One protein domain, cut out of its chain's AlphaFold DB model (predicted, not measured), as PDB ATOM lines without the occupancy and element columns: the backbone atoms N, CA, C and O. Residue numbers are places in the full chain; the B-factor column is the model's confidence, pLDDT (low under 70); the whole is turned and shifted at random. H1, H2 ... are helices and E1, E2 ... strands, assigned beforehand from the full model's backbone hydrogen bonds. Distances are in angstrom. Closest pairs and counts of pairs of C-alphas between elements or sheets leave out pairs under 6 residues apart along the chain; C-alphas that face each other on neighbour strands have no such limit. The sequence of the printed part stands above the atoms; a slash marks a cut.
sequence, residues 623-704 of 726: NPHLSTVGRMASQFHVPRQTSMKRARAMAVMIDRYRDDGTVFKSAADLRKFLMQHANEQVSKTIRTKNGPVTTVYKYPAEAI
ATOM      1  N   ASN A 623      93.650   4.535  -9.757       87.06
ATOM      2  CA  ASN A 623      93.211   4.067  -8.447       87.06
ATOM      3  C   ASN A 623      92.628   5.258  -7.664       87.06
ATOM      4  O   ASN A 623      93.363   6.212  -7.417       87.06
ATOM      5  N   PRO A 624      91.357   5.221  -7.225       90.06
ATOM      6  CA  PRO A 624      90.735   6.358  -6.538       90.06
ATOM      7  C   PRO A 624      91.441   6.765  -5.231       90.06
ATOM      8  O   PRO A 624      91.307   7.903  -4.796       90.06
ATOM      9  N   HIS A 625      92.228   5.871  -4.625       88.25
ATOM     10  CA  HIS A 625      92.948   6.136  -3.375       88.25
ATOM     11  C   HIS A 625      94.367   6.671  -3.581       88.25
ATOM     12  O   HIS A 625      94.962   7.143  -2.625       88.25
ATOM     13  N   LEU A 626      94.939   6.568  -4.785       84.19
ATOM     14  CA  LEU A 626      96.359   6.884  -5.023       84.19
ATOM     15  C   LEU A 626      96.588   7.795  -6.233       84.19
ATOM     16  O   LEU A 626      97.633   8.425  -6.347       84.19
ATOM     17  N   SER A 627      95.634   7.857  -7.160       83.25
ATOM     18  CA  SER A 627      95.768   8.637  -8.384       83.25
ATOM     19  C   SER A 627      95.552  10.130  -8.156       83.25
ATOM     20  O   SER A 627      94.788  10.559  -7.289       83.25
ATOM     21  N   THR A 628      96.193  10.928  -9.007       81.00
ATOM     22  CA  THR A 628      95.962  12.370  -9.095       81.00
ATOM     23  C   THR A 628      94.564  12.671  -9.647       81.00
ATOM     24  O   THR A 628      93.939  11.843 -10.322       81.00
ATOM     25  N   VAL A 629      94.084  13.897  -9.414       82.69
ATOM     26  CA  VAL A 629      92.815  14.391  -9.979       82.69
ATOM     27  C   VAL A 629      92.777  14.242 -11.503       82.69
ATOM     28  O   VAL A 629      91.770  13.784 -12.035       82.69
ATOM     29  N   GLY A 630      93.867  14.581 -12.200       78.00
ATOM     30  CA  GLY A 630      93.944  14.482 -13.662       78.00
ATOM     31  C   GLY A 630      93.756  13.046 -14.161       78.00
ATOM     32  O   GLY A 630      92.923  12.802 -15.034       78.00
ATOM     33  N   ARG A 631      94.440  12.074 -13.535       78.56
ATOM     34  CA  ARG A 631      94.327  10.647 -13.885       78.56
ATOM     35  C   ARG A 631      92.907  10.117 -13.681       78.56
ATOM     36  O   ARG A 631      92.363   9.448 -14.559       78.56
ATOM     37  N   MET A 632      92.293  10.428 -12.537       85.19
ATOM     38  CA  MET A 632      90.909  10.033 -12.254       85.19
ATOM     39  C   MET A 632      89.934  10.651 -13.257       85.19
ATOM     40  O   MET A 632      89.068   9.967 -13.798       85.19
ATOM     41  N   ALA A 633      90.093  11.939 -13.544       85.81
ATOM     42  CA  ALA A 633      89.201  12.649 -14.440       85.81
ATOM     43  C   ALA A 633      89.318  12.126 -15.889       85.81
ATOM     44  O   ALA A 633      88.297  11.892 -16.532       85.81
ATOM     45  N   SER A 634      90.532  11.849 -16.381       79.31
ATOM     46  CA  SER A 634      90.749  11.239 -17.705       79.31
ATOM     47  C   SER A 634      90.047   9.880 -17.829       79.31
ATOM     48  O   SER A 634      89.425   9.576 -18.849       79.31
ATOM     49  N   GLN A 635      90.064   9.076 -16.760       84.19
ATOM     50  CA  GLN A 635      89.317   7.821 -16.721       84.19
ATOM     51  C   GLN A 635      87.799   8.042 -16.763       84.19
ATOM     52  O   GLN A 635      87.090   7.329 -17.473       84.19
ATOM     53  N   PHE A 636      87.281   8.993 -15.983       89.00
ATOM     54  CA  PHE A 636      85.840   9.237 -15.877       89.00
ATOM     55  C   PHE A 636      85.258   9.928 -17.110       89.00
ATOM     56  O   PHE A 636      84.040   9.937 -17.281       89.00
ATOM     57  N   HIS A 637      86.100  10.497 -17.972       85.94
ATOM     58  CA  HIS A 637      85.660  11.092 -19.218       85.94
ATOM     59  C   HIS A 637      85.152  10.028 -20.204       85.94
ATOM     60  O   HIS A 637      85.893   9.186 -20.730       85.94
ATOM     61  N   VAL A 638      83.856  10.109 -20.494       84.62
ATOM     62  CA  VAL A 638      83.163   9.264 -21.466       84.62
ATOM     63  C   VAL A 638      82.574  10.182 -22.535       84.62
ATOM     64  O   VAL A 638      81.697  10.988 -22.197       84.62
ATOM     65  N   PRO A 639      83.021  10.088 -23.803       76.81
ATOM     66  CA  PRO A 639      82.473  10.895 -24.888       76.81
ATOM     67  C   PRO A 639      80.942  10.829 -24.910       76.81
ATOM     68  O   PRO A 639      80.363   9.762 -24.715       76.81
ATOM     69  N   ARG A 640      80.286  11.978 -25.117       80.00
ATOM     70  CA  ARG A 640      78.815  12.149 -25.143       80.00
ATOM     71  C   ARG A 640      78.060  11.900 -23.821       80.00
ATOM     72  O   ARG A 640      76.900  12.283 -23.741       80.00
ATOM     73  N   GLN A 641      78.684  11.339 -22.780       84.25
ATOM     74  CA  GLN A 641      78.044  11.092 -21.475       84.25
ATOM     75  C   GLN A 641      78.594  12.000 -20.363       84.25
ATOM     76  O   GLN A 641      77.845  12.697 -19.676       84.25
ATOM     77  N   THR A 642      79.914  12.016 -20.185       87.31
ATOM     78  CA  THR A 642      80.579  12.705 -19.075       87.31
ATOM     79  C   THR A 642      81.602  13.674 -19.640       87.31
ATOM     80  O   THR A 642      82.692  13.271 -20.044       87.31
ATOM     81  N   SER A 643      81.263  14.967 -19.665       86.31
ATOM     82  CA  SER A 643      82.203  16.002 -20.101       86.31
ATOM     83  C   SER A 643      83.396  16.101 -19.157       86.31
ATOM     84  O   SER A 643      83.300  15.774 -17.970       86.31
ATOM     85  N   MET A 644      84.518  16.597 -19.671       83.69
ATOM     86  CA  MET A 644      85.744  16.608 -18.890       83.69
ATOM     87  C   MET A 644      85.674  17.504 -17.648       83.69
ATOM     88  O   MET A 644      86.110  17.120 -16.566       83.69
ATOM     89  N   LYS A 645      84.997  18.653 -17.754       86.56
ATOM     90  CA  LYS A 645      84.695  19.524 -16.606       86.56
ATOM     91  C   LYS A 645      83.987  18.762 -15.478       86.56
ATOM     92  O   LYS A 645      84.310  18.944 -14.306       86.56
ATOM     93  N   ARG A 646      83.032  17.893 -15.827       90.50
ATOM     94  CA  ARG A 646      82.279  17.085 -14.856       90.50
ATOM     95  C   ARG A 646      83.124  15.938 -14.307       90.50
ATOM     96  O   ARG A 646      83.092  15.694 -13.106       90.50
ATOM     97  N   ALA A 647      83.916  15.283 -15.154       90.44
ATOM     98  CA  ALA A 647      84.879  14.270 -14.733       90.44
ATOM     99  C   ALA A 647      85.882  14.823 -13.707       90.44
ATOM    100  O   ALA A 647      86.115  14.204 -12.669       90.44
ATOM    101  N   ARG A 648      86.396  16.035 -13.948       88.88
ATOM    102  CA  ARG A 648      87.287  16.745 -13.027       88.88
ATOM    103  C   ARG A 648      86.606  17.093 -11.712       88.88
ATOM    104  O   ARG A 648      87.197  16.889 -10.659       88.88
ATOM    105  N   ALA A 649      85.352  17.541 -11.758       91.75
ATOM    106  CA  ALA A 649      84.573  17.806 -10.553       91.75
ATOM    107  C   ALA A 649      84.408  16.552  -9.672       91.75
ATOM    108  O   ALA A 649      84.619  16.623  -8.464       91.75
ATOM    109  N   MET A 650      84.113  15.395 -10.274       94.50
ATOM    110  CA  MET A 650      84.045  14.116  -9.553       94.50
ATOM    111  C   MET A 650      85.402  13.704  -8.970       94.50
ATOM    112  O   MET A 650      85.473  13.251  -7.831       94.50
ATOM    113  N   ALA A 651      86.489  13.885  -9.723       92.00
ATOM    114  CA  ALA A 651      87.836  13.574  -9.256       92.00
ATOM    115  C   ALA A 651      88.276  14.462  -8.080       92.00
ATOM    116  O   ALA A 651      88.859  13.950  -7.130       92.00
ATOM    117  N   VAL A 652      87.966  15.765  -8.103       91.81
ATOM    118  CA  VAL A 652      88.219  16.685  -6.976       91.81
ATOM    119  C   VAL A 652      87.406  16.289  -5.744       91.81
ATOM    120  O   VAL A 652      87.926  16.348  -4.633       91.81
ATOM    121  N   MET A 653      86.156  15.851  -5.930       94.00
ATOM    122  CA  MET A 653      85.331  15.351  -4.827       94.00
ATOM    123  C   MET A 653      85.990  14.142  -4.148       94.00
ATOM    124  O   MET A 653      86.145  14.126  -2.935       94.00
ATOM    125  N   ILE A 654      86.446  13.157  -4.926       93.06
ATOM    126  CA  ILE A 654      87.145  11.978  -4.386       93.06
ATOM    127  C   ILE A 654      88.447  12.376  -3.682       93.06
ATOM    128  O   ILE A 654      88.716  11.885  -2.595       93.06
ATOM    129  N   ASP A 655      89.234  13.264  -4.292       89.06
ATOM    130  CA  ASP A 655      90.516  13.747  -3.765       89.06
ATOM    131  C   ASP A 655      90.361  14.372  -2.372       89.06
ATOM    132  O   ASP A 655      91.123  14.039  -1.474       89.06
ATOM    133  N   ARG A 656      89.315  15.186  -2.165       88.00
ATOM    134  CA  ARG A 656      88.992  15.780  -0.860       88.00
ATOM    135  C   ARG A 656      88.651  14.724   0.193       88.00
ATOM    136  O   ARG A 656      89.229  14.720   1.268       88.00
ATOM    137  N   TYR A 657      87.727  13.818  -0.118       86.19
ATOM    138  CA  TYR A 657      87.266  12.806   0.842       86.19
ATOM    139  C   TYR A 657      88.283  11.684   1.077       86.19
ATOM    140  O   TYR A 657      88.193  10.951   2.066       86.19
ATOM    141  N   ARG A 658      89.258  11.534   0.175       84.81
ATOM    142  CA  ARG A 658      90.426  10.683   0.387       84.81
ATOM    143  C   ARG A 658      91.271  11.198   1.549       84.81
ATOM    144  O   ARG A 658      91.712  10.374   2.345       84.81
ATOM    145  N   ASP A 659      91.467  12.512   1.661       78.56
ATOM    146  CA  ASP A 659      92.225  13.113   2.767       78.56
ATOM    147  C   ASP A 659      91.520  12.882   4.120       78.56
ATOM    148  O   ASP A 659      92.182  12.709   5.141       78.56
ATOM    149  N   ASP A 660      90.190  12.729   4.106       80.88
ATOM    150  CA  ASP A 660      89.369  12.340   5.264       80.88
ATOM    151  C   ASP A 660      89.377  10.816   5.550       80.88
ATOM    152  O   ASP A 660      88.692  10.336   6.454       80.88
ATOM    153  N   GLY A 661      90.124  10.019   4.774       82.44
ATOM    154  CA  GLY A 661      90.260   8.570   4.965       82.44
ATOM    155  C   GLY A 661      89.140   7.717   4.356       82.44
ATOM    156  O   GLY A 661      88.989   6.547   4.720       82.44
ATOM    157  N   THR A 662      88.350   8.250   3.417       88.00
ATOM    158  CA  THR A 662      87.249   7.501   2.782       88.00
ATOM    159  C   THR A 662      87.763   6.335   1.930       88.00
ATOM    160  O   THR A 662      88.486   6.531   0.952       88.00
ATOM    161  N   VAL A 663      87.342   5.108   2.261       90.06
ATOM    162  CA  VAL A 663      87.746   3.880   1.554       90.06
ATOM    163  C   VAL A 663      86.669   3.401   0.583       90.06
ATOM    164  O   VAL A 663      85.544   3.086   0.973       90.06
ATOM    165  N   PHE A 664      87.049   3.205  -0.678       92.81
ATOM    166  CA  PHE A 664      86.229   2.560  -1.700       92.81
ATOM    167  C   PHE A 664      86.685   1.113  -1.913       92.81
ATOM    168  O   PHE A 664      87.803   0.845  -2.350       92.81
ATOM    169  N   LYS A 665      85.808   0.138  -1.656       93.06
ATOM    170  CA  LYS A 665      86.138  -1.280  -1.895       93.06
ATOM    171  C   LYS A 665      85.765  -1.742  -3.299       93.06
ATOM    172  O   LYS A 665      86.394  -2.657  -3.819       93.06
ATOM    173  N   SER A 666      84.774  -1.123  -3.934       94.75
ATOM    174  CA  SER A 666      84.291  -1.490  -5.268       94.75
ATOM    175  C   SER A 666      83.879  -0.281  -6.111       94.75
ATOM    176  O   SER A 666      83.592   0.798  -5.589       94.75
ATOM    177  N   ALA A 667      83.743  -0.484  -7.426       94.56
ATOM    178  CA  ALA A 667      83.169   0.512  -8.336       94.56
ATOM    179  C   ALA A 667      81.724   0.897  -7.964       94.56
ATOM    180  O   ALA A 667      81.262   1.997  -8.268       94.56
ATOM    181  N   ALA A 668      80.984  -0.006  -7.308       94.19
ATOM    182  CA  ALA A 668      79.640   0.283  -6.822       94.19
ATOM    183  C   ALA A 668      79.661   1.248  -5.628       94.19
ATOM    184  O   ALA A 668      78.820   2.144  -5.590       94.19
ATOM    185  N   ASP A 669      80.623   1.088  -4.716       95.00
ATOM    186  CA  ASP A 669      80.802   1.980  -3.564       95.00
ATOM    187  C   ASP A 669      81.194   3.377  -4.038       95.00
ATOM    188  O   ASP A 669      80.540   4.353  -3.678       95.00
ATOM    189  N   LEU A 670      82.175   3.456  -4.944       95.81
ATOM    190  CA  LEU A 670      82.601   4.716  -5.551       95.81
ATOM    191  C   LEU A 670      81.441   5.419  -6.265       95.81
ATOM    192  O   LEU A 670      81.222   6.615  -6.092       95.81
ATOM    193  N   ARG A 671      80.646   4.677  -7.044       95.81
ATOM    194  CA  ARG A 671      79.490   5.259  -7.733       95.81
ATOM    195  C   ARG A 671      78.418   5.748  -6.761       95.81
ATOM    196  O   ARG A 671      77.810   6.781  -7.017       95.81
ATOM    197  N   LYS A 672      78.155   5.003  -5.681       95.81
ATOM    198  CA  LYS A 672      77.190   5.398  -4.646       95.81
ATOM    199  C   LYS A 672      77.640   6.686  -3.959       95.81
ATOM    200  O   LYS A 672      76.828   7.592  -3.834       95.81
ATOM    201  N   PHE A 673      78.918   6.774  -3.603       96.06
ATOM    202  CA  PHE A 673      79.526   7.987  -3.063       96.06
ATOM    203  C   PHE A 673      79.334   9.176  -4.012       96.06
ATOM    204  O   PHE A 673      78.750  10.183  -3.630       96.06
ATOM    205  N   LEU A 674      79.699   9.028  -5.291       96.56
ATOM    206  CA  LEU A 674      79.526  10.108  -6.268       96.56
ATOM    207  C   LEU A 674      78.062  10.549  -6.412       96.56
ATOM    208  O   LEU A 674      77.813  11.734  -6.610       96.56
ATOM    209  N   MET A 675      77.104   9.621  -6.303       96.25
ATOM    210  CA  MET A 675      75.670   9.932  -6.330       96.25
ATOM    211  C   MET A 675      75.198  10.689  -5.091       96.25
ATOM    212  O   MET A 675      74.361  11.572  -5.227       96.25
ATOM    213  N   GLN A 676      75.711  10.342  -3.908       95.69
ATOM    214  CA  GLN A 676      75.375  11.029  -2.658       95.69
ATOM    215  C   GLN A 676      75.836  12.486  -2.690       95.69
ATOM    216  O   GLN A 676      75.078  13.358  -2.292       95.69
ATOM    217  N   HIS A 677      77.013  12.731  -3.264       94.38
ATOM    218  CA  HIS A 677      77.595  14.066  -3.403       94.38
ATOM    219  C   HIS A 677      77.241  14.757  -4.731       94.38
ATOM    220  O   HIS A 677      77.861  15.747  -5.129       94.38
ATOM    221  N   ALA A 678      76.257  14.236  -5.470       92.56
ATOM    222  CA  ALA A 678      75.806  14.875  -6.697       92.56
ATOM    223  C   ALA A 678      75.191  16.244  -6.378       92.56
ATOM    224  O   ALA A 678      74.420  16.399  -5.437       92.56
ATOM    225  N   ASN A 679      75.499  17.238  -7.208       92.00
ATOM    226  CA  ASN A 679      75.113  18.641  -7.052       92.00
ATOM    227  C   ASN A 679      75.729  19.392  -5.861       92.00
ATOM    228  O   ASN A 679      75.503  20.604  -5.763       92.00
ATOM    229  N   GLU A 680      76.540  18.739  -5.032       92.25
ATOM    230  CA  GLU A 680      77.343  19.424  -4.024       92.25
ATOM    231  C   GLU A 680      78.431  20.279  -4.681       92.25
ATOM    232  O   GLU A 680      78.933  19.980  -5.771       92.25
ATOM    233  N   GLN A 681      78.778  21.381  -4.019       89.31
ATOM    234  CA  GLN A 681      79.875  22.241  -4.437       89.31
ATOM    235  C   GLN A 681      81.138  21.859  -3.673       89.31
ATOM    236  O   GLN A 681      81.149  21.826  -2.443       89.31
ATOM    237  N   VAL A 682      82.221  21.624  -4.409       84.44
ATOM    238  CA  VAL A 682      83.554  21.449  -3.831       84.44
ATOM    239  C   VAL A 682      84.489  22.502  -4.405       84.44
ATOM    240  O   VAL A 682      84.572  22.679  -5.620       84.44
ATOM    241  N   SER A 683      85.174  23.236  -3.537       84.06
ATOM    242  CA  SER A 683      86.202  24.192  -3.934       84.06
ATOM    243  C   SER A 683      87.581  23.549  -3.821       84.06
ATOM    244  O   SER A 683      87.863  22.799  -2.888       84.06
ATOM    245  N   LYS A 684      88.457  23.837  -4.786       82.50
ATOM    246  CA  LYS A 684      89.881  23.495  -4.705       82.50
ATOM    247  C   LYS A 684      90.708  24.725  -5.046       82.50
ATOM    248  O   LYS A 684      90.504  25.337  -6.097       82.50
ATOM    249  N   THR A 685      91.632  25.069  -4.157       80.81
ATOM    250  CA  THR A 685      92.584  26.164  -4.355       80.81
ATOM    251  C   THR A 685      93.872  25.605  -4.941       80.81
ATOM    252  O   THR A 685      94.498  24.725  -4.355       80.81
ATOM    253  N   ILE A 686      94.265  26.099  -6.113       72.38
ATOM    254  CA  ILE A 686      95.504  25.710  -6.794       72.38
ATOM    255  C   ILE A 686      96.441  26.914  -6.780       72.38
ATOM    256  O   ILE A 686      96.052  28.007  -7.186       72.38
ATOM    257  N   ARG A 687      97.685  26.730  -6.329       71.25
ATOM    258  CA  ARG A 687      98.722  27.761  -6.465       71.25
ATOM    259  C   ARG A 687      99.207  27.792  -7.910       71.25
ATOM    260  O   ARG A 687      99.743  26.805  -8.404       71.25
ATOM    261  N   THR A 688      99.005  28.919  -8.576       71.00
ATOM    262  CA  THR A 688      99.522  29.181  -9.923       71.00
ATOM    263  C   THR A 688     100.694  30.160  -9.852       71.00
ATOM    264  O   THR A 688     100.930  30.768  -8.805       71.00
ATOM    265  N   LYS A 689     101.406  30.357 -10.972       65.81
ATOM    266  CA  LYS A 689     102.452  31.394 -11.089       65.81
ATOM    267  C   LYS A 689     101.932  32.803 -10.750       65.81
ATOM    268  O   LYS A 689     102.715  33.637 -10.317       65.81
ATOM    269  N   ASN A 690     100.619  33.028 -10.868       72.50
ATOM    270  CA  ASN A 690      99.954  34.312 -10.633       72.50
ATOM    271  C   ASN A 690      99.210  34.365  -9.279       72.50
ATOM    272  O   ASN A 690      98.373  35.238  -9.074       72.50
ATOM    273  N   GLY A 691      99.478  33.423  -8.363       75.44
ATOM    274  CA  GLY A 691      98.832  33.335  -7.048       75.44
ATOM    275  C   GLY A 691      97.818  32.185  -6.911       75.44
ATOM    276  O   GLY A 691      97.646  31.377  -7.833       75.44
ATOM    277  N   PRO A 692      97.184  32.035  -5.734       80.12
ATOM    278  CA  PRO A 692      96.195  30.991  -5.484       80.12
ATOM    279  C   PRO A 692      94.880  31.278  -6.222       80.12
ATOM    280  O   PRO A 692      94.251  32.310  -6.015       80.12
ATOM    281  N   VAL A 693      94.436  30.331  -7.048       80.75
ATOM    282  CA  VAL A 693      93.145  30.375  -7.745       80.75
ATOM    283  C   VAL A 693      92.217  29.334  -7.130       80.75
ATOM    284  O   VAL A 693      92.505  28.135  -7.168       80.75
ATOM    285  N   THR A 694      91.092  29.778  -6.571       84.31
ATOM    286  CA  THR A 694      90.042  28.891  -6.052       84.31
ATOM    287  C   THR A 694      89.016  28.629  -7.143       84.31
ATOM    288  O   THR A 694      88.355  29.548  -7.617       84.31
ATOM    289  N   THR A 695      88.864  27.369  -7.541       83.88
ATOM    290  CA  THR A 695      87.837  26.952  -8.507       83.88
ATOM    291  C   THR A 695      86.749  26.162  -7.791       83.88
ATOM    292  O   THR A 695      87.060  25.270  -7.000       83.88
ATOM    293  N   VAL A 696      85.483  26.477  -8.076       86.69
ATOM    294  CA  VAL A 696      84.319  25.736  -7.572       86.69
ATOM    295  C   VAL A 696      83.882  24.710  -8.612       86.69
ATOM    296  O   VAL A 696      83.641  25.035  -9.776       86.69
ATOM    297  N   TYR A 697      83.762  23.463  -8.179       87.44
ATOM    298  CA  TYR A 697      83.379  22.327  -8.999       87.44
ATOM    299  C   TYR A 697      82.003  21.813  -8.576       87.44
ATOM    300  O   TYR A 697      81.691  21.741  -7.389       87.44
ATOM    301  N   LYS A 698      81.186  21.436  -9.564       91.44
ATOM    302  CA  LYS A 698      79.863  20.828  -9.377       91.44
ATOM    303  C   LYS A 698      79.576  19.874 -10.532       91.44
ATOM    304  O   LYS A 698      79.928  20.162 -11.680       91.44
ATOM    305  N   TYR A 699      78.917  18.758 -10.243       94.62
ATOM    306  CA  TYR A 699      78.464  17.800 -11.250       94.62
ATOM    307  C   TYR A 699      77.063  17.270 -10.910       94.62
ATOM    308  O   TYR A 699      76.750  17.111  -9.731       94.62
ATOM    309  N   PRO A 700      76.215  17.001 -11.916       94.06
ATOM    310  CA  PRO A 700      74.898  16.415 -11.700       94.06
ATOM    311  C   PRO A 700      74.966  14.875 -11.715       94.06
ATOM    312  O   PRO A 700      75.938  14.293 -12.210       94.06
ATOM    313  N   ALA A 701      73.943  14.200 -11.186       93.69
ATOM    314  CA  ALA A 701      73.944  12.742 -11.020       93.69
ATOM    315  C   ALA A 701      73.980  11.982 -12.361       93.69
ATOM    316  O   ALA A 701      74.592  10.918 -12.468       93.69
ATOM    317  N   GLU A 702      73.378  12.551 -13.404       93.06
ATOM    318  CA  GLU A 702      73.292  11.986 -14.755       93.06
ATOM    319  C   GLU A 702      74.664  11.932 -15.438       93.06
ATOM    320  O   GLU A 702      74.886  11.132 -16.345       93.06
ATOM    321  N   ALA A 703      75.607  12.764 -14.987       92.44
ATOM    322  CA  ALA A 703      76.964  12.792 -15.512       92.44
ATOM    323  C   ALA A 703      77.870  11.701 -14.935       92.44
ATOM    324  O   ALA A 703      78.993  11.536 -15.420       92.44
ATOM    325  N   ILE A 704      77.421  10.986 -13.900       94.88
ATOM    326  CA  ILE A 704      78.217   9.957 -13.236       94.88
ATOM    327  C   ILE A 704      78.348   8.748 -14.177       94.88
ATOM    328  O   ILE A 704      77.328   8.156 -14.558       94.88
TER     329      ILE A 704
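This is residues 623 to 704 of the 726 residues of an uncharacterized protein of Capsaspora owczarzaki (strain ATCC 30864) (UniProt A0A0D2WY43). A two-stranded hairpin, E1 and E2, reaches away from a small helical body with H2 in its middle; the hairpin's base, where E1 begins and E2 ends, is beside H2. H1 crosses H2 and packs on it, while H3 is near H2 and about perpendicular to it. The printed part has 82 residues, with three named helices and two named strands in the order H1, H2, H3, E1, E2; the sheet is antiparallel and the class is mixed, helices and strands. The whole is compact, with a radius of gyration of the C-alphas of 12.5 A and spans of 39 by 31 by 21 A.

Start at the hairpin of E1, residues 682 to 688, and E2, residues 691 to 697: these neighbours are antiparallel at 155 degrees. Look for N 684 and O 695 at 3.0 A and N 693 and O 686 at 2.8 A, both within hydrogen-bond range. Go next to H2, residues 644 to 659: its closest C-alphas to E2 are those of Ala 649 and Tyr 697, 4.9 A, and to E1 those of Met 653 and Val 682, 6.4 A. H1, residues 629 to 636, touches H2, closest at the C-alphas of Ala 633 and Ala 647, 4.6 A, at a steep tilt of 56 degrees, opposite ways. H3, residues 667 to 676, is close to H2 but not clearly touching, closest at the C-alphas of Met 650 and Leu 674, 6.9 A; their lines are about perpendicular at 82 degrees. H1 is apart from H3, E1 and E2. Every O i to N i+4 pair is within hydrogen-bond range in H1 and H3, and 11 of 12 in H2.

Find C-alpha 682 at (83.554, 21.449, -3.831); E1 runs 18.8 A from there, and E2 returns over 19.1 A to C-alpha 697 at (83.379, 22.327, -8.999). H2 begins at C-alpha 644, (85.744, 16.608, -18.890), and is 22.9 A long; H3 is 14.3 A and H1 10.5 A.

The C-alphas farthest apart are those of Ala 668 and Asn 690, 39.8 A. The printed part has no cut and no long link. Mean pLDDT of the printed part is 87.1; look at residue 689 for the one value under 70.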